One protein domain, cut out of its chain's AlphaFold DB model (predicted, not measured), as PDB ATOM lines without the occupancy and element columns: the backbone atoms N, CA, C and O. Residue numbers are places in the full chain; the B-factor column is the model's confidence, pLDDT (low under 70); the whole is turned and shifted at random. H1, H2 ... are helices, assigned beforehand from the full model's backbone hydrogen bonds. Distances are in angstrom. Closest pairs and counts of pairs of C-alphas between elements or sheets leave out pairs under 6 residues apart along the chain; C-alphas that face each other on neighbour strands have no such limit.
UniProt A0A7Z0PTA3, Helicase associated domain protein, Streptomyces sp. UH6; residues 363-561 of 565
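AT A GLANCE: This is residues 363 to 561 of the 565 residues of the protein "Helicase associated domain protein" of Streptomyces sp. UH6 (UniProt A0A7Z0PTA3). A flat assembly of crossed helices is built in small groups around H8 and the unnamed stretch of residues 456 to 470, with H1, H2 and H3 at one end, H5, H6 and H7 at the other, and H9 and H10 along a further side. H3, H4 and H9 touch no other helix, and residues 433 to 438, in the link from H4 to H5, and residues 486 to 491, of which 486 belongs to H6, stick out from the body. The printed part has 199 residues with ten named helices, H1 to H10 in order along the chain, and no named strand; its class is all helix. It is compact, with a radius of gyration of the C-alphas of 18.1 A, and spans 56 by 48 by 26 A.

IN THESE COORDINATES: H1, residues 363 to 373, begins with C-alpha 363 at (433.054, 350.578, 443.834). H2, residues 390 to 401, is 16.4 A long from first to last C-alpha. H3 is residues 408 to 416 and H4 residues 422 to 425. H5, residues 441 to 455, is 20.3 A long. H6, residues 471 to 486, is the longest helix by residues and is 22.3 A long, with C-alpha 471 at (447.162, 341.410, 471.116). H7 is residues 496 to 500. H8, residues 512 to 526, is 21.0 A long. H9, residues 533 to 544, is 16.3 A long. H10, residues 551 to 561, ends with C-alpha 561 at (457.800, 354.811, 446.387).

HOW THE PARTS SIT: H1 and H2 touch, the closest C-alphas being those of Ala 369 and Ala 392, 5.7 A apart, at a steep tilt of 68 degrees, only just short of about perpendicular. H3 is close to but not clearly touching H1, with the C-alphas of Tyr 366 and Leu 414 closest at 8.0 A. H4 is close to but not clearly touching H2, with the C-alphas of Arg 400 and Ala 424 closest at 7.6 A. With residues 444 to 448 alone, H5 touches H6 at a steep tilt of 65 degrees, opposite ways; the closest C-alphas, of Gly 444 and Leu 471, are 6.8 A apart. H5 and H7 only just touch, with 3 pairs of C-alphas within 8 A, the closest being Leu 445 and Leu 499 at 7.3 A. With residues 520 to 526 alone, H8 touches H2 at a steep tilt of 40 degrees, opposite ways; the C-alphas of Ala 398 and Leu 524 are closest at 5.7 A. H9 is close to but not clearly touching H8, about perpendicular at 74 degrees, with the C-alphas of Leu 521 and Leu 535 closest at 7.1 A. H8 and H10 only just touch, with 3 pairs of C-alphas within 8 A, the closest being Arg 522 and Leu 560 at 6.5 A. Among the pairs that are apart are H6 and H8. Every O i to N i+4 pair is within hydrogen-bond range in H1, H2, H3, H5, H6, H7, H8 and H9; in H10 it is 5 of 7, and H4 is too short for such a pair.

THE WHOLE: The C-alphas farthest apart, of Ser 375 and Pro 490, are 57.0 A apart. The printed part has no cut. The links from H1 to H2, H4 to H5, H5 to H6 and H7 to H8 are long. The mean pLDDT of the printed part is 78.3, and 45 residues are under 70, among them residues 379 to 387 and 421 to 439.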
ATOM      1  N   GLN A 363     434.292 351.331 444.063       91.06
ATOM      2  CA  GLN A 363     433.054 350.578 443.834       91.06
ATOM      3  C   GLN A 363     433.313 349.234 443.138       91.06
ATOM      4  O   GLN A 363     432.716 348.216 443.485       91.06
ATOM      5  N   ARG A 364     434.242 349.204 442.175       90.88
ATOM      6  CA  ARG A 364     434.678 347.960 441.525       90.88
ATOM      7  C   ARG A 364     435.330 346.994 442.514       90.88
ATOM      8  O   ARG A 364     435.034 345.804 442.462       90.88
ATOM      9  N   ALA A 365     436.200 347.490 443.394       85.12
ATOM     10  CA  ALA A 365     436.849 346.674 444.417       85.12
ATOM     11  C   ALA A 365     435.834 346.111 445.426       85.12
ATOM     12  O   ALA A 365     435.893 344.923 445.741       85.12
ATOM     13  N   TYR A 366     434.841 346.913 445.825       89.81
ATOM     14  CA  TYR A 366     433.717 346.473 446.652       89.81
ATOM     15  C   TYR A 366     432.946 345.308 446.016       89.81
ATOM     16  O   TYR A 366     432.818 344.248 446.628       89.81
ATOM     17  N   HIS A 367     432.478 345.455 444.771       90.94
ATOM     18  CA  HIS A 367     431.725 344.382 444.110       90.94
ATOM     19  C   HIS A 367     432.578 343.138 443.851       90.94
ATOM     20  O   HIS A 367     432.073 342.018 443.925       90.94
ATOM     21  N   HIS A 368     433.877 343.314 443.601       87.62
ATOM     22  CA  HIS A 368     434.813 342.202 443.493       87.62
ATOM     23  C   HIS A 368     434.940 341.434 444.820       87.62
ATOM     24  O   HIS A 368     434.818 340.209 444.822       87.62
ATOM     25  N   ALA A 369     435.105 342.133 445.948       82.88
ATOM     26  CA  ALA A 369     435.148 341.519 447.277       82.88
ATOM     27  C   ALA A 369     433.813 340.840 447.643       82.88
ATOM     28  O   ALA A 369     433.804 339.687 448.073       82.88
ATOM     29  N   ARG A 370     432.677 341.506 447.387       86.69
ATOM     30  CA  ARG A 370     431.325 340.963 447.605       86.69
ATOM     31  C   ARG A 370     431.083 339.680 446.806       86.69
ATOM     32  O   ARG A 370     430.570 338.706 447.350       86.69
ATOM     33  N   LYS A 371     431.501 339.645 445.535       86.56
ATOM     34  CA  LYS A 371     431.376 338.456 444.679       86.56
ATOM     35  C   LYS A 371     432.164 337.260 445.225       86.56
ATOM     36  O   LYS A 371     431.681 336.138 445.120       86.56
ATOM     37  N   GLN A 372     433.346 337.484 445.804       79.38
ATOM     38  CA  GLN A 372     434.166 336.415 446.392       79.38
ATOM     39  C   GLN A 372     433.610 335.890 447.724       79.38
ATOM     40  O   GLN A 372     433.795 334.717 448.034       79.38
ATOM     41  N   CYS A 373     432.902 336.722 448.493       71.12
ATOM     42  CA  CYS A 373     432.247 336.288 449.731       71.12
ATOM     43  C   CYS A 373     430.974 335.456 449.476       71.12
ATOM     44  O   CYS A 373     430.641 334.566 450.256       71.12
ATOM     45  N   GLY A 374     430.302 335.698 448.344       68.00
ATOM     46  CA  GLY A 374     428.992 335.132 448.025       68.00
ATOM     47  C   GLY A 374     427.865 335.993 448.601       68.00
ATOM     48  O   GLY A 374     427.999 336.589 449.664       68.00
ATOM     49  N   SER A 375     426.735 336.078 447.894       63.28
ATOM     50  CA  SER A 375     425.679 337.072 448.156       63.28
ATOM     51  C   SER A 375     424.996 336.994 449.528       63.28
ATOM     52  O   SER A 375     424.232 337.896 449.846       63.28
ATOM     53  N   ASN A 376     425.244 335.944 450.320       60.69
ATOM     54  CA  ASN A 376     424.538 335.679 451.578       60.69
ATOM     55  C   ASN A 376     425.469 335.366 452.762       60.69
ATOM     56  O   ASN A 376     425.031 334.785 453.752       60.69
ATOM     57  N   GLN A 377     426.760 335.681 452.651       66.50
ATOM     58  CA  GLN A 377     427.729 335.432 453.714       66.50
ATOM     59  C   GLN A 377     428.411 336.732 454.125       66.50
ATOM     60  O   GLN A 377     428.731 337.573 453.290       66.50
ATOM     61  N   LEU A 378     428.606 336.896 455.432       70.00
ATOM     62  CA  LEU A 378     429.321 338.034 455.994       70.00
ATOM     63  C   LEU A 378     430.813 337.705 456.058       70.00
ATOM     64  O   LEU A 378     431.201 336.605 456.462       70.00
ATOM     65  N   LEU A 379     431.659 338.666 455.692       69.19
ATOM     66  CA  LEU A 379     433.094 338.557 455.912       69.19
ATOM     67  C   LEU A 379     433.360 338.678 457.408       69.19
ATOM     68  O   LEU A 379     433.144 339.732 458.000       69.19
ATOM     69  N   VAL A 380     433.858 337.601 458.015       62.44
ATOM     70  CA  VAL A 380     434.290 337.614 459.412       62.44
ATOM     71  C   VAL A 380     435.736 338.105 459.451       62.44
ATOM     72  O   VAL A 380     436.633 337.408 458.974       62.44
ATOM     73  N   PRO A 381     436.016 339.286 460.029       54.91
ATOM     74  CA  PRO A 381     437.359 339.851 459.973       54.91
ATOM     75  C   PRO A 381     438.389 339.124 460.856       54.91
ATOM     76  O   PRO A 381     439.560 339.497 460.845       54.91
ATOM     77  N   GLY A 382     437.941 338.147 461.653       53.78
ATOM     78  CA  GLY A 382     438.772 337.312 462.521       53.78
ATOM     79  C   GLY A 382     439.564 336.238 461.776       53.78
ATOM     80  O   GLY A 382     440.638 335.894 462.229       53.78
ATOM     81  N   ASP A 383     439.121 335.783 460.604       60.50
ATOM     82  CA  ASP A 383     439.801 334.691 459.880       60.50
ATOM     83  C   ASP A 383     440.842 335.211 458.880       60.50
ATOM     84  O   ASP A 383     441.096 334.609 457.838       60.50
ATOM     85  N   GLY A 384     441.381 336.407 459.109       57.53
ATOM     86  CA  GLY A 384     442.390 336.978 458.224       57.53
ATOM     87  C   GLY A 384     441.879 337.393 456.829       57.53
ATOM     88  O   GLY A 384     442.690 337.696 455.958       57.53
ATOM     89  N   PHE A 385     440.558 337.374 456.598       68.88
ATOM     90  CA  PHE A 385     439.942 337.366 455.263       68.88
ATOM     91  C   PHE A 385     440.426 336.214 454.360       68.88
ATOM     92  O   PHE A 385     440.438 336.352 453.140       68.88
ATOM     93  N   ALA A 386     440.763 335.050 454.928       64.62
ATOM     94  CA  ALA A 386     441.313 333.896 454.201       64.62
ATOM     95  C   ALA A 386     440.456 333.392 453.019       64.62
ATOM     96  O   ALA A 386     440.936 332.651 452.165       64.62
ATOM     97  N   ARG A 387     439.179 333.781 452.962       66.00
ATOM     98  CA  ARG A 387     438.217 333.368 451.931       66.00
ATOM     99  C   ARG A 387     438.228 334.244 450.675       66.00
ATOM    100  O   ARG A 387     437.536 333.918 449.715       66.00
ATOM    101  N   VAL A 388     438.982 335.342 450.674       70.88
ATOM    102  CA  VAL A 388     439.159 336.213 449.505       70.88
ATOM    103  C   VAL A 388     440.629 336.245 449.093       70.88
ATOM    104  O   VAL A 388     441.522 335.971 449.890       70.88
ATOM    105  N   GLY A 389     440.900 336.581 447.833       66.12
ATOM    106  CA  GLY A 389     442.278 336.690 447.348       66.12
ATOM    107  C   GLY A 389     443.062 337.797 448.068       66.12
ATOM    108  O   GLY A 389     442.475 338.781 448.515       66.12
ATOM    109  N   ALA A 390     444.393 337.680 448.114       66.69
ATOM    110  CA  ALA A 390     445.280 338.598 448.843       66.69
ATOM    111  C   ALA A 390     445.005 340.089 448.559       66.69
ATOM    112  O   ALA A 390     444.883 340.879 449.487       66.69
ATOM    113  N   ALA A 391     444.799 340.468 447.291       66.12
ATOM    114  CA  ALA A 391     444.476 341.849 446.920       66.12
ATOM    115  C   ALA A 391     443.132 342.338 447.500       66.12
ATOM    116  O   ALA A 391     443.014 343.484 447.935       66.12
ATOM    117  N   ALA A 392     442.115 341.470 447.543       71.62
ATOM    118  CA  ALA A 392     440.824 341.790 448.147       71.62
ATOM    119  C   ALA A 392     440.924 341.847 449.680       71.62
ATOM    120  O   ALA A 392     440.336 342.737 450.289       71.62
ATOM    121  N   ALA A 393     441.712 340.961 450.298       69.06
ATOM    122  CA  ALA A 393     441.998 340.999 451.730       69.06
ATOM    123  C   ALA A 393     442.697 342.311 452.125       69.06
ATOM    124  O   ALA A 393     442.233 343.002 453.032       69.06
ATOM    125  N   SER A 394     443.750 342.715 451.403       66.56
ATOM    126  CA  SER A 394     444.432 344.002 451.609       66.56
ATOM    127  C   SER A 394     443.477 345.189 451.467       66.56
ATOM    128  O   SER A 394     443.466 346.077 452.321       66.56
ATOM    129  N   TRP A 395     442.617 345.180 450.441       78.69
ATOM    130  CA  TRP A 395     441.594 346.211 450.252       78.69
ATOM    131  C   TRP A 395     440.602 346.282 451.426       78.69
ATOM    132  O   TRP A 395     440.318 347.377 451.917       78.69
ATOM    133  N   LEU A 396     440.113 345.139 451.922       77.50
ATOM    134  CA  LEU A 396     439.193 345.057 453.066       77.50
ATOM    135  C   LEU A 396     439.845 345.519 454.375       77.50
ATOM    136  O   LEU A 396     439.199 346.189 455.185       77.50
ATOM    137  N   TYR A 397     441.126 345.209 454.584       70.81
ATOM    138  CA  TYR A 397     441.879 345.734 455.723       70.81
ATOM    139  C   TYR A 397     442.009 347.250 455.673       70.81
ATOM    140  O   TYR A 397     441.797 347.907 456.694       70.81
ATOM    141  N   ALA A 398     442.290 347.808 454.495       69.50
ATOM    142  CA  ALA A 398     442.321 349.251 454.308       69.50
ATOM    143  C   ALA A 398     440.951 349.889 454.617       69.50
ATOM    144  O   ALA A 398     440.898 350.899 455.317       69.50
ATOM    145  N   GLN A 399     439.844 349.258 454.198       78.62
ATOM    146  CA  GLN A 399     438.491 349.756 454.490       78.62
ATOM    147  C   GLN A 399     438.185 349.748 455.988       78.62
ATOM    148  O   GLN A 399     437.636 350.713 456.509       78.62
ATOM    149  N   ARG A 400     438.582 348.690 456.704       75.50
ATOM    150  CA  ARG A 400     438.441 348.619 458.167       75.50
ATOM    151  C   ARG A 400     439.256 349.689 458.877       75.50
ATOM    152  O   ARG A 400     438.774 350.300 459.824       75.50
ATOM    153  N   ALA A 401     440.491 349.911 458.437       66.00
ATOM    154  CA  ALA A 401     441.388 350.865 459.076       66.00
ATOM    155  C   ALA A 401     440.887 352.315 458.984       66.00
ATOM    156  O   ALA A 401     441.205 353.113 459.872       66.00
ATOM    157  N   LEU A 402     440.117 352.615 457.932       70.75
ATOM    158  CA  LEU A 402     439.531 353.919 457.635       70.75
ATOM    159  C   LEU A 402     438.021 353.990 457.871       70.75
ATOM    160  O   LEU A 402     437.424 354.975 457.460       70.75
ATOM    161  N   PHE A 403     437.387 352.987 458.485       77.12
ATOM    162  CA  PHE A 403     435.922 352.864 458.481       77.12
ATOM    163  C   PHE A 403     435.202 354.158 458.906       77.12
ATOM    164  O   PHE A 403     434.299 354.617 458.214       77.12
ATOM    165  N   GLU A 404     435.684 354.801 459.972       76.31
ATOM    166  CA  GLU A 404     435.151 356.070 460.502       76.31
ATOM    167  C   GLU A 404     435.394 357.294 459.596       76.31
ATOM    168  O   GLU A 404     434.754 358.327 459.753       76.31
ATOM    169  N   GLU A 405     436.342 357.204 458.662       75.06
ATOM    170  CA  GLU A 405     436.728 358.267 457.724       75.06
ATOM    171  C   GLU A 405     436.085 358.096 456.335       75.06
ATOM    172  O   GLU A 405     436.220 358.980 455.485       75.06
ATOM    173  N   LEU A 406     435.410 356.968 456.086       80.19
ATOM    174  CA  LEU A 406     434.702 356.697 454.833       80.19
ATOM    175  C   LEU A 406     433.398 357.493 454.730       80.19
ATOM    176  O   LEU A 406     432.791 357.854 455.737       80.19
ATOM    177  N   ASP A 407     432.937 357.710 453.493       83.25
ATOM    178  CA  ASP A 407     431.603 358.265 453.249       83.25
ATOM    179  C   ASP A 407     430.542 357.382 453.945       83.25
ATOM    180  O   ASP A 407     430.636 356.151 453.856       83.25
ATOM    181  N   PRO A 408     429.523 357.950 454.617       87.25
ATOM    182  CA  PRO A 408     428.514 357.166 455.332       87.25
ATOM    183  C   PRO A 408     427.868 356.063 454.483       87.25
ATOM    184  O   PRO A 408     427.630 354.960 454.968       87.25
ATOM    185  N   ARG A 409     427.673 356.310 453.183       90.19
ATOM    186  CA  ARG A 409     427.092 355.335 452.250       90.19
ATOM    187  C   ARG A 409     428.086 354.227 451.883       90.19
ATOM    188  O   ARG A 409     427.678 353.101 451.617       90.19
ATOM    189  N   GLN A 410     429.393 354.511 451.882       89.38
ATOM    190  CA  GLN A 410     430.421 353.467 451.775       89.38
ATOM    191  C   GLN A 410     430.426 352.583 453.021       89.38
ATOM    192  O   GLN A 410     430.572 351.369 452.894       89.38
ATOM    193  N   GLN A 411     430.235 353.166 454.208       88.94
ATOM    194  CA  GLN A 411     430.088 352.395 455.442       88.94
ATOM    195  C   GLN A 411     428.860 351.480 455.368       88.94
ATOM    196  O   GLN A 411     428.983 350.308 455.701       88.94
ATOM    197  N   ASP A 412     427.716 351.966 454.873       89.56
ATOM    198  CA  ASP A 412     426.509 351.145 454.685       89.56
ATOM    199  C   ASP A 412     426.770 349.945 453.768       89.56
ATOM    200  O   ASP A 412     426.524 348.802 454.154       89.56
ATOM    201  N   LEU A 413     427.380 350.182 452.600       90.25
ATOM    202  CA  LEU A 413     427.764 349.114 451.672       90.25
ATOM    203  C   LEU A 413     428.719 348.097 452.314       90.25
ATOM    204  O   LEU A 413     428.618 346.898 452.056       90.25
ATOM    205  N   LEU A 414     429.652 348.558 453.150       88.00
ATOM    206  CA  LEU A 414     430.592 347.706 453.877       88.00
ATOM    207  C   LEU A 414     429.914 346.896 454.992       88.00
ATOM    208  O   LEU A 414     430.248 345.719 455.170       88.00
ATOM    209  N   ARG A 415     428.922 347.470 455.683       87.25
ATOM    210  CA  ARG A 415     428.095 346.758 456.669       87.25
ATOM    211  C   ARG A 415     427.329 345.608 456.012       87.25
ATOM    212  O   ARG A 415     427.285 344.530 456.598       87.25
ATOM    213  N   GLU A 416     426.829 345.784 454.782       85.94
ATOM    214  CA  GLU A 416     426.157 344.708 454.022       85.94
ATOM    215  C   GLU A 416     427.036 343.462 453.833       85.94
ATOM    216  O   GLU A 416     426.517 342.354 453.731       85.94
ATOM    217  N   ILE A 417     428.363 343.624 453.791       84.12
ATOM    218  CA  ILE A 417     429.317 342.514 453.637       84.12
ATOM    219  C   ILE A 417     430.017 342.135 454.953       84.12
ATOM    220  O   ILE A 417     430.981 341.372 454.932       84.12
ATOM    221  N   GLY A 418     429.540 342.630 456.101       79.38
ATOM    222  CA  GLY A 418     430.020 342.245 457.438       79.38
ATOM    223  C   GLY A 418     431.164 343.089 458.004       79.38
ATOM    224  O   GLY A 418     431.728 342.751 459.044       79.38
ATOM    225  N   ILE A 419     431.512 344.200 457.354       77.62
ATOM    226  CA  ILE A 419     432.533 345.135 457.831       77.62
ATOM    227  C   ILE A 419     431.842 346.254 458.621       77.62
ATOM    228  O   ILE A 419     431.194 347.119 458.037       77.62
ATOM    229  N   THR A 420     431.969 346.246 459.949       72.19
ATOM    230  CA  THR A 420     431.349 347.236 460.851       72.19
ATOM    231  C   THR A 420     432.387 347.932 461.743       72.19
ATOM    232  O   THR A 420     433.455 347.371 462.017       72.19
ATOM    233  N   ALA A 421     432.047 349.126 462.249       61.81
ATOM    234  CA  ALA A 421     432.781 349.806 463.323       61.81
ATOM    235  C   ALA A 421     432.804 348.945 464.596       61.81
ATOM    236  O   ALA A 421     433.853 348.741 465.204       61.81
ATOM    237  N   GLU A 422     431.677 348.320 464.960       52.03
ATOM    238  CA  GLU A 422     431.606 347.429 466.118       52.03
ATOM    239  C   GLU A 422     432.415 346.127 465.940       52.03
ATOM    240  O   GLU A 422     432.889 345.566 466.916       52.03
ATOM    241  N   GLY A 423     432.721 345.654 464.732       52.00
ATOM    242  CA  GLY A 423     433.711 344.582 464.539       52.00
ATOM    243  C   GLY A 423     435.145 344.996 464.915       52.00
ATOM    244  O   GLY A 423     435.992 344.141 465.189       52.00
ATOM    245  N   ALA A 424     435.429 346.305 464.947       44.28
ATOM    246  CA  ALA A 424     436.695 346.897 465.386       44.28
ATOM    247  C   ALA A 424     436.661 347.390 466.854       44.28
ATOM    248  O   ALA A 424     437.699 347.358 467.528       44.28
ATOM    249  N   GLN A 425     435.481 347.774 467.373       40.72
ATOM    250  CA  GLN A 425     435.260 348.253 468.749       40.72
ATOM    251  C   GLN A 425     434.579 347.254 469.721       40.72
ATOM    252  O   GLN A 425     434.893 347.259 470.900       40.72
ATOM    253  N   ALA A 426     433.679 346.361 469.320       38.38
ATOM    254  CA  ALA A 426     432.842 345.552 470.231       38.38
ATOM    255  C   ALA A 426     433.510 344.293 470.812       38.38
ATOM    256  O   ALA A 426     432.913 343.585 471.617       38.38
ATOM    257  N   ARG A 427     434.792 344.050 470.514       46.09
ATOM    258  CA  ARG A 427     435.653 343.207 471.369       46.09
ATOM    259  C   ARG A 427     436.471 344.028 472.383       46.09
ATOM    260  O   ARG A 427     437.211 343.453 473.173       46.09
ATOM    261  N   GLN A 428     436.324 345.356 472.419       43.47
ATOM    262  CA  GLN A 428     437.012 346.236 473.379       43.47
ATOM    263  C   GLN A 428     436.430 346.172 474.794       43.47
ATOM    264  O   GLN A 428     437.116 346.549 475.741       43.47
ATOM    265  N   THR A 429     435.197 345.690 474.960       38.62
ATOM    266  CA  THR A 429     434.475 345.747 476.245       38.62
ATOM    267  C   THR A 429     434.199 344.391 476.881       38.62
ATOM    268  O   THR A 429     433.767 344.356 478.034       38.62
ATOM    269  N   ALA A 430     434.530 343.274 476.222       39.00
ATOM    270  CA  ALA A 430     434.687 342.008 476.928       39.00
ATOM    271  C   ALA A 430     435.917 342.150 477.831       39.00
ATOM    272  O   ALA A 430     437.053 341.955 477.397       39.00
ATOM    273  N   ARG A 431     435.692 342.598 479.073       37.81
ATOM    274  CA  ARG A 431     436.706 342.666 480.122       37.81
ATOM    275  C   ARG A 431     437.368 341.297 480.197       37.81
ATOM    276  O   ARG A 431     436.827 340.371 480.789       37.81
ATOM    277  N   TYR A 432     438.558 341.177 479.617       38.44
ATOM    278  CA  TYR A 432     439.489 340.153 480.046       38.44
ATOM    279  C   TYR A 432     439.818 340.480 481.501       38.44
ATOM    280  O   TYR A 432     440.619 341.379 481.775       38.44
ATOM    281  N   HIS A 433     439.113 339.818 482.416       39.16
ATOM    282  CA  HIS A 433     439.485 339.714 483.813       39.16
ATOM    283  C   HIS A 433     440.647 338.722 483.869       39.16
ATOM    284  O   HIS A 433     440.423 337.530 483.663       39.16
ATOM    285  N   PRO A 434     441.896 339.163 484.105       41.59
ATOM    286  CA  PRO A 434     442.955 338.225 484.407       41.59
ATOM    287  C   PRO A 434     442.641 337.686 485.799       41.59
ATOM    288  O   PRO A 434     442.842 338.377 486.797       41.59
ATOM    289  N   THR A 435     442.150 336.457 485.890       38.53
ATOM    290  CA  THR A 435     442.306 335.667 487.108       38.53
ATOM    291  C   THR A 435     443.793 335.356 487.258       38.53
ATOM    292  O   THR A 435     444.276 334.331 486.799       38.53
ATOM    293  N   GLY A 436     444.549 336.303 487.817       40.53
ATOM    294  CA  GLY A 436     445.848 336.095 488.468       40.53
ATOM    295  C   GLY A 436     447.044 335.596 487.643       40.53
ATOM    296  O   GLY A 436     448.158 335.650 488.151       40.53
ATOM    297  N   THR A 437     446.891 335.148 486.395       45.66
ATOM    298  CA  THR A 437     448.000 334.570 485.616       45.66
ATOM    299  C   THR A 437     448.513 335.546 484.562       45.66
ATOM    300  O   THR A 437     447.794 336.011 483.675       45.66
ATOM    301  N   ARG A 438     449.799 335.886 484.672       58.03
ATOM    302  CA  ARG A 438     450.564 336.620 483.659       58.03
ATOM    303  C   ARG A 438     450.433 335.859 482.330       58.03
ATOM    304  O   ARG A 438     450.778 334.686 482.284       58.03
ATOM    305  N   ILE A 439     449.912 336.504 481.281       64.12
ATOM    306  CA  ILE A 439     449.768 335.884 479.949       64.12
ATOM    307  C   ILE A 439     451.147 335.394 479.489       64.12
ATOM    308  O   ILE A 439     452.086 336.198 479.424       64.12
ATOM    309  N   ASP A 440     451.247 334.104 479.167       74.62
ATOM    310  CA  ASP A 440     452.474 333.480 478.673       74.62
ATOM    311  C   ASP A 440     452.984 334.219 477.422       74.62
ATOM    312  O   ASP A 440     452.232 334.552 476.498       74.62
ATOM    313  N   PHE A 441     454.284 334.514 477.407       80.31
ATOM    314  CA  PHE A 441     454.941 335.160 476.281       80.31
ATOM    315  C   PHE A 441     454.838 334.319 475.002       80.31
ATOM    316  O   PHE A 441     454.628 334.895 473.938       80.31
ATOM    317  N   ALA A 442     454.920 332.987 475.097       74.25
ATOM    318  CA  ALA A 442     454.839 332.090 473.946       74.25
ATOM    319  C   ALA A 442     453.475 332.179 473.241       74.25
ATOM    320  O   ALA A 442     453.413 332.266 472.014       74.25
ATOM    321  N   VAL A 443     452.390 332.253 474.018       72.38
ATOM    322  CA  VAL A 443     451.020 332.405 473.501       72.38
ATOM    323  C   VAL A 443     450.861 333.749 472.792       72.38
ATOM    324  O   VAL A 443     450.424 333.804 471.644       72.38
ATOM    325  N   GLY A 444     451.277 334.845 473.433       81.12
ATOM    326  CA  GLY A 444     451.197 336.165 472.805       81.12
ATOM    327  C   GLY A 444     452.080 336.298 471.560       81.12
ATOM    328  O   GLY A 444     451.671 336.920 470.581       81.12
ATOM    329  N   LEU A 445     453.252 335.657 471.553       84.31
ATOM    330  CA  LEU A 445     454.145 335.610 470.400       84.31
ATOM    331  C   LEU A 445     453.539 334.823 469.227       84.31
ATOM    332  O   LEU A 445     453.728 335.223 468.081       84.31
ATOM    333  N   ALA A 446     452.794 333.744 469.484       73.50
ATOM    334  CA  ALA A 446     452.089 333.004 468.437       73.50
ATOM    335  C   ALA A 446     451.037 333.884 467.740       73.50
ATOM    336  O   ALA A 446     451.024 333.967 466.513       73.50
ATOM    337  N   HIS A 447     450.235 334.626 468.510       81.56
ATOM    338  CA  HIS A 447     449.283 335.591 467.952       81.56
ATOM    339  C   HIS A 447     449.972 336.759 467.234       81.56
ATOM    340  O   HIS A 447     449.478 337.218 466.207       81.56
ATOM    341  N   ALA A 448     451.116 337.233 467.739       87.00
ATOM    342  CA  ALA A 448     451.913 338.249 467.055       87.00
ATOM    343  C   ALA A 448     452.459 337.736 465.715       87.00
ATOM    344  O   ALA A 448     452.448 338.475 464.738       87.00
ATOM    345  N   ARG A 449     452.904 336.476 465.646       83.75
ATOM    346  CA  ARG A 449     453.393 335.859 464.406       83.75
ATOM    347  C   ARG A 449     452.285 335.740 463.367       83.75
ATOM    348  O   ARG A 449     452.512 336.089 462.215       83.75
ATOM    349  N   ASP A 450     451.106 335.295 463.783       76.50
ATOM    350  CA  ASP A 450     449.942 335.181 462.901       76.50
ATOM    351  C   ASP A 450     449.524 336.556 462.351       76.50
ATOM    352  O   ASP A 450     449.454 336.763 461.141       76.50
ATOM    353  N   TYR A 451     449.385 337.553 463.232       82.25
ATOM    354  CA  TYR A 451     449.092 338.927 462.824       82.25
ATOM    355  C   TYR A 451     450.180 339.502 461.901       82.25
ATOM    356  O   TYR A 451     449.883 340.071 460.852       82.25
ATOM    357  N   GLY A 452     451.453 339.346 462.272       84.38
ATOM    358  CA  GLY A 452     452.595 339.832 461.501       84.38
ATOM    359  C   GLY A 452     452.697 339.184 460.120       84.38
ATOM    360  O   GLY A 452     453.036 339.871 459.164       84.38
ATOM    361  N   GLY A 453     452.335 337.906 459.981       75.50
ATOM    362  CA  GLY A 453     452.297 337.219 458.688       75.50
ATOM    363  C   GLY A 453     451.250 337.791 457.731       75.50
ATOM    364  O   GLY A 453     451.501 337.888 456.533       75.50
ATOM    365  N   VAL A 454     450.101 338.222 458.256       69.88
ATOM    366  CA  VAL A 454     449.010 338.798 457.453       69.88
ATOM    367  C   VAL A 454     449.241 340.279 457.146       69.88
ATOM    368  O   VAL A 454     448.958 340.744 456.043       69.88
ATOM    369  N   HIS A 455     449.745 341.037 458.120       74.88
ATOM    370  CA  HIS A 455     449.827 342.496 458.041       74.88
ATOM    371  C   HIS A 455     451.227 343.025 457.705       74.88
ATOM    372  O   HIS A 455     451.366 344.186 457.325       74.88
ATOM    373  N   GLY A 456     452.267 342.203 457.855       80.31
ATOM    374  CA  GLY A 456     453.664 342.598 457.662       80.31
ATOM    375  C   GLY A 456     454.203 343.563 458.725       80.31
ATOM    376  O   GLY A 456     455.244 344.175 458.509       80.31
ATOM    377  N   HIS A 457     453.483 343.758 459.836       87.38
ATOM    378  CA  HIS A 457     453.870 344.645 460.938       87.38
ATOM    379  C   HIS A 457     453.143 344.287 462.243       87.38
ATOM    380  O   HIS A 457     452.110 343.624 462.225       87.38
ATOM    381  N   LEU A 458     453.614 344.809 463.382       90.25
ATOM    382  CA  LEU A 458     452.988 344.683 464.711       90.25
ATOM    383  C   LEU A 458     452.414 346.020 465.230       90.25
ATOM    384  O   LEU A 458     452.174 346.213 466.429       90.25
ATOM    385  N   ALA A 459     452.177 346.966 464.321       85.94
ATOM    386  CA  ALA A 459     451.547 348.260 464.591       85.94
ATOM    387  C   ALA A 459     450.007 348.229 464.741       85.94
ATOM    388  O   ALA A 459     449.296 348.850 463.952       85.94
ATOM    389  N   LEU A 460     449.474 347.541 465.761       80.44
ATOM    390  CA  LEU A 460     448.040 347.596 466.104       80.44
ATOM    391  C   LEU A 460     447.716 348.529 467.290       80.44
ATOM    392  O   LEU A 460     448.521 348.650 468.221       80.44
ATOM    393  N   PRO A 461     446.531 349.175 467.301       76.50
ATOM    394  CA  PRO A 461     446.048 349.943 468.448       76.50
ATOM    395  C   PRO A 461     445.892 349.086 469.715       76.50
ATOM    396  O   PRO A 461     445.476 347.933 469.643       76.50
ATOM    397  N   HIS A 462     446.131 349.691 470.885       75.81
ATOM    398  CA  HIS A 462     445.949 349.068 472.206       75.81
ATOM    399  C   HIS A 462     444.647 348.248 472.368       75.81
ATOM    400  O   HIS A 462     444.724 347.132 472.881       75.81
ATOM    401  N   PRO A 463     443.463 348.737 471.947       66.81
ATOM    402  CA  PRO A 463     442.219 347.992 472.137       66.81
ATOM    403  C   PRO A 463     442.004 346.785 471.204       66.81
ATOM    404  O   PRO A 463     441.065 346.019 471.421       66.81
ATOM    405  N   VAL A 464     442.800 346.623 470.144       66.62
ATOM    406  CA  VAL A 464     442.523 345.632 469.094       66.62
ATOM    407  C   VAL A 464     442.868 344.216 469.556       66.62
ATOM    408  O   VAL A 464     443.941 343.963 470.113       66.62
ATOM    409  N   GLN A 465     441.947 343.287 469.286       74.81
ATOM    410  CA  GLN A 465     442.137 341.852 469.478       74.81
ATOM    411  C   GLN A 465     442.438 341.151 468.147       74.81
ATOM    412  O   GLN A 465     441.871 341.513 467.117       74.81
ATOM    413  N   HIS A 466     443.268 340.111 468.192       69.88
ATOM    414  CA  HIS A 466     443.577 339.220 467.072       69.88
ATOM    415  C   HIS A 466     443.114 337.806 467.423       69.88
ATOM    416  O   HIS A 466     443.553 337.263 468.431       69.88
ATOM    417  N   ASN A 467     442.180 337.231 466.663       66.19
ATOM    418  CA  ASN A 467     441.568 335.917 466.946       66.19
ATOM    419  C   ASN A 467     441.021 335.773 468.382       66.19
ATOM    420  O   ASN A 467     441.138 334.726 469.007       66.19
ATOM    421  N   GLY A 468     440.455 336.851 468.939       58.94
ATOM    422  CA  GLY A 468     439.946 336.880 470.321       58.94
ATOM    423  C   GLY A 468     441.021 337.080 471.401       58.94
ATOM    424  O   GLY A 468     440.686 337.287 472.564       58.94
ATOM    425  N   PHE A 469     442.307 337.085 471.039       71.69
ATOM    426  CA  PHE A 469     443.406 337.414 471.945       71.69
ATOM    427  C   PHE A 469     443.642 338.934 471.991       71.69
ATOM    428  O   PHE A 469     443.714 339.562 470.931       71.69
ATOM    429  N   PRO A 470     443.814 339.569 473.171       75.75
ATOM    430  CA  PRO A 470     444.023 341.016 473.302       75.75
ATOM    431  C   PRO A 470     445.449 341.450 472.912       75.75
ATOM    432  O   PRO A 470     446.204 341.998 473.722       75.75
ATOM    433  N   LEU A 471     445.816 341.215 471.650       83.69
ATOM    434  CA  LEU A 471     447.162 341.410 471.116       83.69
ATOM    435  C   LEU A 471     447.654 342.857 471.268       83.69
ATOM    436  O   LEU A 471     448.817 343.068 471.610       83.69
ATOM    437  N   GLY A 472     446.780 343.855 471.088       83.06
ATOM    438  CA  GLY A 472     447.145 345.269 471.210       83.06
ATOM    439  C   GLY A 472     447.600 345.637 472.622       83.06
ATOM    440  O   GLY A 472     448.650 346.260 472.807       83.06
ATOM    441  N   ARG A 473     446.851 345.182 473.633       82.88
ATOM    442  CA  ARG A 473     447.188 345.357 475.052       82.88
ATOM    443  C   ARG A 473     448.458 344.592 475.411       82.88
ATOM    444  O   ARG A 473     449.317 345.131 476.106       82.88
ATOM    445  N   TRP A 474     448.591 343.355 474.929       87.31
ATOM    446  CA  TRP A 474     449.767 342.527 475.194       87.31
ATOM    447  C   TRP A 474     451.047 343.168 474.637       87.31
ATOM    448  O   TRP A 474     452.000 343.368 475.391       87.31
ATOM    449  N   LEU A 475     451.051 343.597 473.369       90.44
ATOM    450  CA  LEU A 475     452.194 344.284 472.755       90.44
ATOM    451  C   LEU A 475     452.518 345.609 473.452       90.44
ATOM    452  O   LEU A 475     453.689 345.914 473.663       90.44
ATOM    453  N   ALA A 476     451.510 346.392 473.853       86.94
ATOM    454  CA  ALA A 476     451.729 347.614 474.629       86.94
ATOM    455  C   ALA A 476     452.431 347.322 475.967       86.94
ATOM    456  O   ALA A 476     453.391 348.010 476.323       86.94
ATOM    457  N   GLY A 477     452.013 346.257 476.659       87.44
ATOM    458  CA  GLY A 477     452.675 345.761 477.864       87.44
ATOM    459  C   GLY A 477     454.131 345.368 477.607       87.44
ATOM    460  O   GLY A 477     455.021 345.827 478.319       87.44
ATOM    461  N   LYS A 478     454.403 344.600 476.543       89.88
ATOM    462  CA  LYS A 478     455.771 344.164 476.197       89.88
ATOM    463  C   LYS A 478     456.691 345.312 475.808       89.88
ATOM    464  O   LYS A 478     457.844 345.337 476.229       89.88
ATOM    465  N   ARG A 479     456.174 346.322 475.109       89.94
ATOM    466  CA  ARG A 479     456.915 347.566 474.848       89.94
ATOM    467  C   ARG A 479     457.248 348.309 476.144       89.94
ATOM    468  O   ARG A 479     458.349 348.837 476.280       89.94
ATOM    469  N   GLY A 480     456.316 348.342 477.097       88.06
ATOM    470  CA  GLY A 480     456.535 348.916 478.428       88.06
ATOM    471  C   GLY A 480     457.614 348.171 479.219       88.06
ATOM    472  O   GLY A 480     458.537 348.805 479.731       88.06
ATOM    473  N   GLU A 481     457.538 346.838 479.255       88.44
ATOM    474  CA  GLU A 481     458.540 345.963 479.880       88.44
ATOM    475  C   GLU A 481     459.933 346.186 479.269       88.44
ATOM    476  O   GLU A 481     460.890 346.415 480.008       88.44
ATOM    477  N   ALA A 482     460.038 346.210 477.937       89.38
ATOM    478  CA  ALA A 482     461.300 346.422 477.231       89.38
ATOM    479  C   ALA A 482     461.906 347.808 477.509       89.38
ATOM    480  O   ALA A 482     463.087 347.907 477.834       89.38
ATOM    481  N   ARG A 483     461.102 348.882 477.480       89.12
ATOM    482  CA  ARG A 483     461.565 350.241 477.832       89.12
ATOM    483  C   ARG A 483     462.009 350.338 479.288       89.12
ATOM    484  O   ARG A 483     463.004 350.987 479.593       89.12
ATOM    485  N   ALA A 484     461.276 349.703 480.201       87.56
ATOM    486  CA  ALA A 484     461.641 349.669 481.612       87.56
ATOM    487  C   ALA A 484     462.903 348.834 481.870       87.56
ATOM    488  O   ALA A 484     463.620 349.119 482.825       87.56
ATOM    489  N   HIS A 485     463.157 347.801 481.063       88.69
ATOM    490  CA  HIS A 485     464.380 347.004 481.113       88.69
ATOM    491  C   HIS A 485     465.581 347.796 480.588       88.69
ATOM    492  O   HIS A 485     466.567 347.920 481.301       88.69
ATOM    493  N   ALA A 486     465.450 348.443 479.424       87.69
ATOM    494  CA  ALA A 486     466.506 349.263 478.824       87.69
ATOM    495  C   ALA A 486     466.970 350.424 479.727       87.69
ATOM    496  O   ALA A 486     468.122 350.832 479.671       87.69
ATOM    497  N   ARG A 487     466.090 350.943 480.597       89.31
ATOM    498  CA  ARG A 487     466.458 351.948 481.614       89.31
ATOM    499  C   ARG A 487     467.293 351.398 482.775       89.31
ATOM    500  O   ARG A 487     467.919 352.180 483.477       89.31
ATOM    501  N   ARG A 488     467.235 350.090 483.031       90.56
ATOM    502  CA  ARG A 488     467.842 349.436 484.204       90.56
ATOM    503  C   ARG A 488     469.036 348.560 483.854       90.56
ATOM    504  O   ARG A 488     469.829 348.246 484.734       90.56
ATOM    505  N   THR A 489     469.132 348.105 482.612       89.00
ATOM    506  CA  THR A 489     470.098 347.086 482.214       89.00
ATOM    507  C   THR A 489     470.571 347.362 480.786       89.00
ATOM    508  O   THR A 489     469.734 347.628 479.924       89.00
ATOM    509  N   PRO A 490     471.889 347.280 480.512       82.94
ATOM    510  CA  PRO A 490     472.432 347.422 479.159       82.94
ATOM    511  C   PRO A 490     472.207 346.178 478.278       82.94
ATOM    512  O   PRO A 490     472.405 346.237 477.068       82.94
ATOM    513  N   ALA A 491     471.797 345.050 478.865       84.19
ATOM    514  CA  ALA A 491     471.467 343.829 478.138       84.19
ATOM    515  C   ALA A 491     470.114 343.943 477.396       84.19
ATOM    516  O   ALA A 491     469.206 344.631 477.876       84.19
ATOM    517  N   PRO A 492     469.934 343.256 476.251       81.12
ATOM    518  CA  PRO A 492     468.654 343.211 475.551       81.12
ATOM    519  C   PRO A 492     467.572 342.525 476.392       81.12
ATOM    520  O   PRO A 492     467.812 341.499 477.027       81.12
ATOM    521  N   TRP A 493     466.345 343.048 476.341       86.81
ATOM    522  CA  TRP A 493     465.205 342.409 477.000       86.81
ATOM    523  C   TRP A 493     464.964 340.999 476.412       86.81
ATOM    524  O   TRP A 493     464.898 340.883 475.188       86.81
ATOM    525  N   PRO A 494     464.773 339.933 477.220       79.50
ATOM    526  CA  PRO A 494     464.746 338.547 476.726       79.50
ATOM    527  C   PRO A 494     463.760 338.254 475.581       79.50
ATOM    528  O   PRO A 494     464.052 337.450 474.702       79.50
ATOM    529  N   GLY A 495     462.602 338.922 475.543       79.00
ATOM    530  CA  GLY A 495     461.611 338.750 474.469       79.00
ATOM    531  C   GLY A 495     461.864 339.594 473.210       79.00
ATOM    532  O   GLY A 495     461.071 339.543 472.270       79.00
ATOM    533  N   MET A 496     462.931 340.398 473.180       85.31
ATOM    534  CA  MET A 496     463.169 341.403 472.141       85.31
ATOM    535  C   MET A 496     463.472 340.777 470.782       85.31
ATOM    536  O   MET A 496     462.932 341.230 469.777       85.31
ATOM    537  N   GLN A 497     464.284 339.720 470.752       87.56
ATOM    538  CA  GLN A 497     464.687 339.063 469.508       87.56
ATOM    539  C   GLN A 497     463.492 338.424 468.788       87.56
ATOM    540  O   GLN A 497     463.349 338.563 467.576       87.56
ATOM    541  N   ALA A 498     462.596 337.780 469.539       87.88
ATOM    542  CA  ALA A 498     461.440 337.096 468.976       87.88
ATOM    543  C   ALA A 498     460.434 338.057 468.321       87.88
ATOM    544  O   ALA A 498     459.881 337.734 467.275       87.88
ATOM    545  N   LEU A 499     460.207 339.239 468.908       93.19
ATOM    546  CA  LEU A 499     459.321 340.254 468.327       93.19
ATOM    547  C   LEU A 499     460.003 341.047 467.204       93.19
ATOM    548  O   LEU A 499     459.357 341.334 466.201       93.19
ATOM    549  N   ALA A 500     461.302 341.335 467.326       92.12
ATOM    550  CA  ALA A 500     462.076 342.001 466.277       92.12
ATOM    551  C   ALA A 500     462.190 341.162 464.997       92.12
ATOM    552  O   ALA A 500     462.224 341.719 463.905       92.12
ATOM    553  N   ALA A 501     462.196 339.831 465.121       90.19
ATOM    554  CA  ALA A 501     462.151 338.925 463.975       90.19
ATOM    555  C   ALA A 501     460.825 338.995 463.194       90.19
ATOM    556  O   ALA A 501     460.794 338.630 462.023       90.19
ATOM    557  N   LEU A 502     459.734 339.434 463.834       91.69
ATOM    558  CA  LEU A 502     458.423 339.589 463.194       91.69
ATOM    559  C   LEU A 502     458.228 340.994 462.617       91.69
ATOM    560  O   LEU A 502     457.641 341.150 461.553       91.69
ATOM    561  N   ASP A 503     458.691 342.013 463.337       91.31
ATOM    562  CA  ASP A 503     458.630 343.412 462.927       91.31
ATOM    563  C   ASP A 503     459.860 344.143 463.491       91.31
ATOM    564  O   ASP A 503     459.929 344.369 464.707       91.31
ATOM    565  N   PRO A 504     460.828 344.546 462.645       90.31
ATOM    566  CA  PRO A 504     461.998 345.312 463.079       90.31
ATOM    567  C   PRO A 504     461.631 346.607 463.814       90.31
ATOM    568  O   PRO A 504     462.385 347.084 464.662       90.31
ATOM    569  N   TRP A 505     460.441 347.145 463.543       91.75
ATOM    570  CA  TRP A 505     459.893 348.348 464.149       91.75
ATOM    571  C   TRP A 505     458.829 348.047 465.213       91.75
ATOM    572  O   TRP A 505     458.019 348.917 465.526       91.75
ATOM    573  N   TRP A 506     458.819 346.857 465.831       91.06
ATOM    574  CA  TRP A 506     457.856 346.536 466.898       91.06
ATOM    575  C   TRP A 506     457.974 347.468 468.121       91.06
ATOM    576  O   TRP A 506     456.988 347.671 468.843       91.06
ATOM    577  N   LEU A 507     459.170 348.027 468.356       90.44
ATOM    578  CA  LEU A 507     459.498 349.012 469.389       90.44
ATOM    579  C   LEU A 507     460.184 350.235 468.745       90.44
ATOM    580  O   LEU A 507     461.401 350.386 468.855       90.44
ATOM    581  N   PRO A 508     459.435 351.115 468.060       90.44
ATOM    582  CA  PRO A 508     460.034 352.222 467.328       90.44
ATOM    583  C   PRO A 508     460.551 353.319 468.282       90.44
ATOM    584  O   PRO A 508     459.988 353.507 469.371       90.44
ATOM    585  N   PRO A 509     461.561 354.103 467.862       89.31
ATOM    586  CA  PRO A 509     462.006 355.296 468.587       89.31
ATOM    587  C   PRO A 509     461.074 356.513 468.410       89.31
ATOM    588  O   PRO A 509     461.283 357.534 469.057       89.31
ATOM    589  N   TRP A 510     460.040 356.420 467.567       89.94
ATOM    590  CA  TRP A 510     459.048 357.476 467.324       89.94
ATOM    591  C   TRP A 510     457.670 357.161 467.931       89.94
ATOM    592  O   TRP A 510     457.407 356.074 468.454       89.94
ATOM    593  N   ALA A 511     456.757 358.132 467.848       86.75
ATOM    594  CA  ALA A 511     455.387 357.989 468.326       86.75
ATOM    595  C   ALA A 511     454.620 356.906 467.550       86.75
ATOM    596  O   ALA A 511     454.602 356.879 466.322       86.75
ATOM    597  N   PHE A 512     453.899 356.047 468.269       83.81
ATOM    598  CA  PHE A 512     453.183 354.922 467.658       83.81
ATOM    599  C   PHE A 512     452.048 355.349 466.713       83.81
ATOM    600  O   PHE A 512     451.691 354.613 465.797       83.81
ATOM    601  N   ALA A 513     451.499 356.552 466.913       83.00
ATOM    602  CA  ALA A 513     450.546 357.152 465.985       83.00
ATOM    603  C   ALA A 513     451.155 357.306 464.581       83.00
ATOM    604  O   ALA A 513     450.530 356.890 463.613       83.00
ATOM    605  N   TRP A 514     452.410 357.766 464.492       90.69
ATOM    606  CA  TRP A 514     453.130 357.902 463.225       90.69
ATOM    607  C   TRP A 514     453.267 356.555 462.505       90.69
ATOM    608  O   TRP A 514     452.948 356.443 461.327       90.69
ATOM    609  N   GLN A 515     453.683 355.505 463.227       89.19
ATOM    610  CA  GLN A 515     453.846 354.168 462.640       89.19
ATOM    611  C   GLN A 515     452.510 353.606 462.138       89.19
ATOM    612  O   GLN A 515     452.445 352.969 461.089       89.19
ATOM    613  N   ARG A 516     451.426 353.861 462.875       84.75
ATOM    614  CA  ARG A 516     450.079 353.456 462.475       84.75
ATOM    615  C   ARG A 516     449.627 354.178 461.207       84.75
ATOM    616  O   ARG A 516     449.092 353.525 460.317       84.75
ATOM    617  N   ASP A 517     449.837 355.487 461.118       87.75
ATOM    618  CA  ASP A 517     449.447 356.273 459.944       87.75
ATOM    619  C   ASP A 517     450.281 355.885 458.710       87.75
ATOM    620  O   ASP A 517     449.727 355.728 457.621       87.75
ATOM    621  N   TYR A 518     451.564 355.559 458.903       91.06
ATOM    622  CA  TYR A 518     452.414 354.948 457.878       91.06
ATOM    623  C   TYR A 518     451.837 353.627 457.342       91.06
ATOM    624  O   TYR A 518     451.646 353.479 456.135       91.06
ATOM    625  N   HIS A 519     451.523 352.662 458.215       86.88
ATOM    626  CA  HIS A 519     451.006 351.367 457.759       86.88
ATOM    627  C   HIS A 519     449.597 351.471 457.164       86.88
ATOM    628  O   HIS A 519     449.292 350.759 456.207       86.88
ATOM    629  N   ARG A 520     448.757 352.395 457.653       85.25
ATOM    630  CA  ARG A 520     447.474 352.738 457.014       85.25
ATOM    631  C   ARG A 520     447.679 353.219 455.583       85.25
ATOM    632  O   ARG A 520     447.007 352.731 454.679       85.25
ATOM    633  N   LEU A 521     448.626 354.131 455.372       87.75
ATOM    634  CA  LEU A 521     448.953 354.639 454.045       87.75
ATOM    635  C   LEU A 521     449.501 353.531 453.139       87.75
ATOM    636  O   LEU A 521     449.028 353.371 452.017       87.75
ATOM    637  N   ARG A 522     450.441 352.724 453.641       87.12
ATOM    638  CA  ARG A 522     451.014 351.583 452.915       87.12
ATOM    639  C   ARG A 522     449.937 350.601 452.447       87.12
ATOM    640  O   ARG A 522     449.976 350.167 451.302       87.12
ATOM    641  N   LEU A 523     448.969 350.283 453.310       81.62
ATOM    642  CA  LEU A 523     447.839 349.410 452.974       81.62
ATOM    643  C   LEU A 523     446.957 349.999 451.863       81.62
ATOM    644  O   LEU A 523     446.530 349.262 450.978       81.62
ATOM    645  N   LEU A 524     446.697 351.309 451.884       81.12
ATOM    646  CA  LEU A 524     445.886 351.984 450.862       81.12
ATOM    647  C   LEU A 524     446.578 351.991 449.503       81.12
ATOM    648  O   LEU A 524     445.953 351.647 448.503       81.12
ATOM    649  N   LEU A 525     447.869 352.324 449.488       84.31
ATOM    650  CA  LEU A 525     448.674 352.332 448.271       84.31
ATOM    651  C   LEU A 525     448.783 350.924 447.676       84.31
ATOM    652  O   LEU A 525     448.512 350.745 446.496       84.31
ATOM    653  N   ALA A 526     449.050 349.907 448.502       78.88
ATOM    654  CA  ALA A 526     449.069 348.511 448.057       78.88
ATOM    655  C   ALA A 526     447.710 348.028 447.509       78.88
ATOM    656  O   ALA A 526     447.661 347.121 446.682       78.88
ATOM    657  N   ALA A 527     446.602 348.629 447.957       71.56
ATOM    658  CA  ALA A 527     445.257 348.353 447.462       71.56
ATOM    659  C   ALA A 527     444.835 349.239 446.268       71.56
ATOM    660  O   ALA A 527     443.699 349.113 445.804       71.56
ATOM    661  N   GLY A 528     445.702 350.138 445.782       77.88
ATOM    662  CA  GLY A 528     445.401 351.077 444.694       77.88
ATOM    663  C   GLY A 528     444.315 352.101 445.048       77.88
ATOM    664  O   GLY A 528     443.525 352.504 444.190       77.88
ATOM    665  N   LEU A 529     444.203 352.469 446.325       76.50
ATOM    666  CA  LEU A 529     443.183 353.387 446.828       76.50
ATOM    667  C   LEU A 529     443.755 354.763 447.132       76.50
ATOM    668  O   LEU A 529     444.835 354.891 447.707       76.50
ATOM    669  N   GLU A 530     442.972 355.800 446.825       78.44
ATOM    670  CA  GLU A 530     443.322 357.151 447.247       78.44
ATOM    671  C   GLU A 530     443.230 357.295 448.772       78.44
ATOM    672  O   GLU A 530     442.198 356.948 449.359       78.44
ATOM    673  N   PRO A 531     444.258 357.863 449.429       81.75
ATOM    674  CA  PRO A 531     444.197 358.121 450.858       81.75
ATOM    675  C   PRO A 531     443.183 359.230 451.197       81.75
ATOM    676  O   PRO A 531     442.981 360.167 450.413       81.75
ATOM    677  N   PRO A 532     442.553 359.191 452.383       80.81
ATOM    678  CA  PRO A 532     441.641 360.244 452.814       80.81
ATOM    679  C   PRO A 532     442.395 361.571 453.024       80.81
ATOM    680  O   PRO A 532     443.614 361.559 453.219       80.81
ATOM    681  N   PRO A 533     441.707 362.731 452.992       81.75
ATOM    682  CA  PRO A 533     442.347 364.047 453.083       81.75
ATOM    683  C   PRO A 533     443.292 364.196 454.279       81.75
ATOM    684  O   PRO A 533     444.403 364.680 454.110       81.75
ATOM    685  N   LYS A 534     442.907 363.694 455.460       85.31
ATOM    686  CA  LYS A 534     443.759 363.727 456.661       85.31
ATOM    687  C   LYS A 534     445.082 362.989 456.456       85.31
ATOM    688  O   LYS A 534     446.134 363.518 456.796       85.31
ATOM    689  N   LEU A 535     445.037 361.795 455.866       86.69
ATOM    690  CA  LEU A 535     446.229 360.982 455.621       86.69
ATOM    691  C   LEU A 535     447.078 361.548 454.472       86.69
ATOM    692  O   LEU A 535     448.301 361.454 454.527       86.69
ATOM    693  N   ARG A 536     446.445 362.184 453.470       87.81
ATOM    694  CA  ARG A 536     447.124 362.962 452.417       87.81
ATOM    695  C   ARG A 536     447.878 364.159 452.995       87.81
ATOM    696  O   ARG A 536     449.060 364.316 452.718       87.81
ATOM    697  N   SER A 537     447.224 364.964 453.829       89.19
ATOM    698  CA  SER A 537     447.871 366.080 454.524       89.19
ATOM    699  C   SER A 537     449.012 365.593 455.409       89.19
ATOM    700  O   SER A 537     450.102 366.153 455.345       89.19
ATOM    701  N   TRP A 538     448.794 364.506 456.156       93.25
ATOM    702  CA  TRP A 538     449.823 363.893 456.989       93.25
ATOM    703  C   TRP A 538     451.059 363.498 456.170       93.25
ATOM    704  O   TRP A 538     452.160 363.915 456.518       93.25
ATOM    705  N   ILE A 539     450.908 362.760 455.058       92.44
ATOM    706  CA  ILE A 539     452.066 362.350 454.244       92.44
ATOM    707  C   ILE A 539     452.746 363.538 453.561       92.44
ATOM    708  O   ILE A 539     453.974 363.571 453.499       92.44
ATOM    709  N   SER A 540     451.990 364.535 453.091       90.00
ATOM    710  CA  SER A 540     452.563 365.769 452.542       90.00
ATOM    711  C   SER A 540     453.415 366.500 453.578       90.00
ATOM    712  O   SER A 540     454.526 366.922 453.262       90.00
ATOM    713  N   GLU A 541     452.938 366.590 454.820       92.19
ATOM    714  CA  GLU A 541     453.689 367.162 455.936       92.19
ATOM    715  C   GLU A 541     454.958 366.351 456.240       92.19
ATOM    716  O   GLU A 541     456.042 366.927 456.342       92.19
ATOM    717  N   GLN A 542     454.861 365.015 456.286       92.94
ATOM    718  CA  GLN A 542     456.024 364.151 456.523       92.94
ATOM    719  C   GLN A 542     457.089 364.300 455.424       92.94
ATOM    720  O   GLN A 542     458.286 364.289 455.710       92.94
ATOM    721  N   LEU A 543     456.675 364.446 454.161       90.31
ATOM    722  CA  LEU A 543     457.593 364.640 453.037       90.31
ATOM    723  C   LEU A 543     458.240 366.031 453.048       90.31
ATOM    724  O   LEU A 543     459.433 366.137 452.765       90.31
ATOM    725  N   ALA A 544     457.495 367.079 453.411       89.81
ATOM    726  CA  ALA A 544     458.037 368.432 453.559       89.81
ATOM    727  C   ALA A 544     459.069 368.513 454.698       89.81
ATOM    728  O   ALA A 544     460.103 369.169 454.576       89.81
ATOM    729  N   GLN A 545     458.821 367.784 455.785       90.69
ATOM    730  CA  GLN A 545     459.684 367.731 456.964       90.69
ATOM    731  C   GLN A 545     460.655 366.540 456.935       90.69
ATOM    732  O   GLN A 545     461.183 366.136 457.964       90.69
ATOM    733  N   ARG A 546     460.953 365.965 455.760       88.44
ATOM    734  CA  ARG A 546     461.758 364.732 455.662       88.44
ATOM    735  C   ARG A 546     463.119 364.821 456.363       88.44
ATOM    736  O   ARG A 546     463.591 363.820 456.890       88.44
ATOM    737  N   HIS A 547     463.732 366.002 456.376       90.94
ATOM    738  CA  HIS A 547     465.029 366.253 457.006       90.94
ATOM    739  C   HIS A 547     464.991 366.208 458.544       90.94
ATOM    740  O   HIS A 547     466.036 366.024 459.159       90.94
ATOM    741  N   THR A 548     463.816 366.347 459.168       90.88
ATOM    742  CA  THR A 548     463.644 366.260 460.630       90.88
ATOM    743  C   THR A 548     463.273 364.851 461.102       90.88
ATOM    744  O   THR A 548     463.295 364.576 462.301       90.88
ATOM    745  N   LEU A 549     462.948 363.943 460.174       91.94
ATOM    746  CA  LEU A 549     462.565 362.566 460.481       91.94
ATOM    747  C   LEU A 549     463.778 361.701 460.835       91.94
ATOM    748  O   LEU A 549     464.852 361.836 460.247       91.94
ATOM    749  N   LEU A 550     463.577 360.739 461.738       93.38
ATOM    750  CA  LEU A 550     464.604 359.758 462.092       93.38
ATOM    751  C   LEU A 550     464.966 358.879 460.876       93.38
ATOM    752  O   LEU A 550     464.087 358.596 460.057       93.38
ATOM    753  N   PRO A 551     466.207 358.358 460.774       92.12
ATOM    754  CA  PRO A 551     466.635 357.543 459.630       92.12
ATOM    755  C   PRO A 551     465.686 356.379 459.300       92.12
ATOM    756  O   PRO A 551     465.352 356.158 458.138       92.12
ATOM    757  N   GLY A 552     465.159 355.695 460.323       89.62
ATOM    758  CA  GLY A 552     464.173 354.623 460.145       89.62
ATOM    759  C   GLY A 552     462.842 355.091 459.544       89.62
ATOM    760  O   GLY A 552     462.273 354.406 458.700       89.62
ATOM    761  N   GLN A 553     462.366 356.287 459.904       92.81
ATOM    762  CA  GLN A 553     461.169 356.878 459.294       92.81
ATOM    763  C   GLN A 553     461.430 357.248 457.829       92.81
ATOM    764  O   GLN A 553     460.583 357.003 456.973       92.81
ATOM    765  N   GLN A 554     462.612 357.793 457.520       91.81
ATOM    766  CA  GLN A 554     462.995 358.130 456.146       91.81
ATOM    767  C   GLN A 554     463.088 356.892 455.245       91.81
ATOM    768  O   GLN A 554     462.686 356.969 454.081       91.81
ATOM    769  N   GLN A 555     463.591 355.773 455.779       89.75
ATOM    770  CA  GLN A 555     463.635 354.480 455.094       89.75
ATOM    771  C   GLN A 555     462.223 353.959 454.812       89.75
ATOM    772  O   GLN A 555     461.895 353.682 453.663       89.75
ATOM    773  N   LEU A 556     461.355 353.923 455.828       90.56
ATOM    774  CA  LEU A 556     459.967 353.481 455.672       90.56
ATOM    775  C   LEU A 556     459.209 354.311 454.626       90.56
ATOM    776  O   LEU A 556     458.511 353.753 453.783       90.56
ATOM    777  N   LEU A 557     459.371 355.639 454.628       91.25
ATOM    778  CA  LEU A 557     458.772 356.510 453.609       91.25
ATOM    779  C   LEU A 557     459.341 356.276 452.203       91.25
ATOM    780  O   LEU A 557     458.633 356.492 451.222       91.25
ATOM    781  N   GLN A 558     460.603 355.856 452.087       87.81
ATOM    782  CA  GLN A 558     461.204 355.509 450.802       87.81
ATOM    783  C   GLN A 558     460.586 354.222 450.236       87.81
ATOM    784  O   GLN A 558     460.272 354.209 449.051       87.81
ATOM    785  N   GLU A 559     460.302 353.221 451.078       86.75
ATOM    786  CA  GLU A 559     459.629 351.969 450.677       86.75
ATOM    787  C   GLU A 559     458.239 352.203 450.056       86.75
ATOM    788  O   GLU A 559     457.762 351.388 449.271       86.75
ATOM    789  N   LEU A 560     457.572 353.322 450.369       84.38
ATOM    790  CA  LEU A 560     456.281 353.657 449.754       84.38
ATOM    791  C   LEU A 560     456.397 354.017 448.268       84.38
ATOM    792  O   LEU A 560     455.406 353.905 447.553       84.38
ATOM    793  N   LYS A 561     457.574 354.458 447.800       73.69
ATOM    794  CA  LYS A 561     457.800 354.811 446.387       73.69
ATOM    795  C   LYS A 561     457.906 353.589 445.481       73.69
ATOM    796  O   LYS A 561     457.676 353.715 444.284       73.69
TER     797      LYS A 561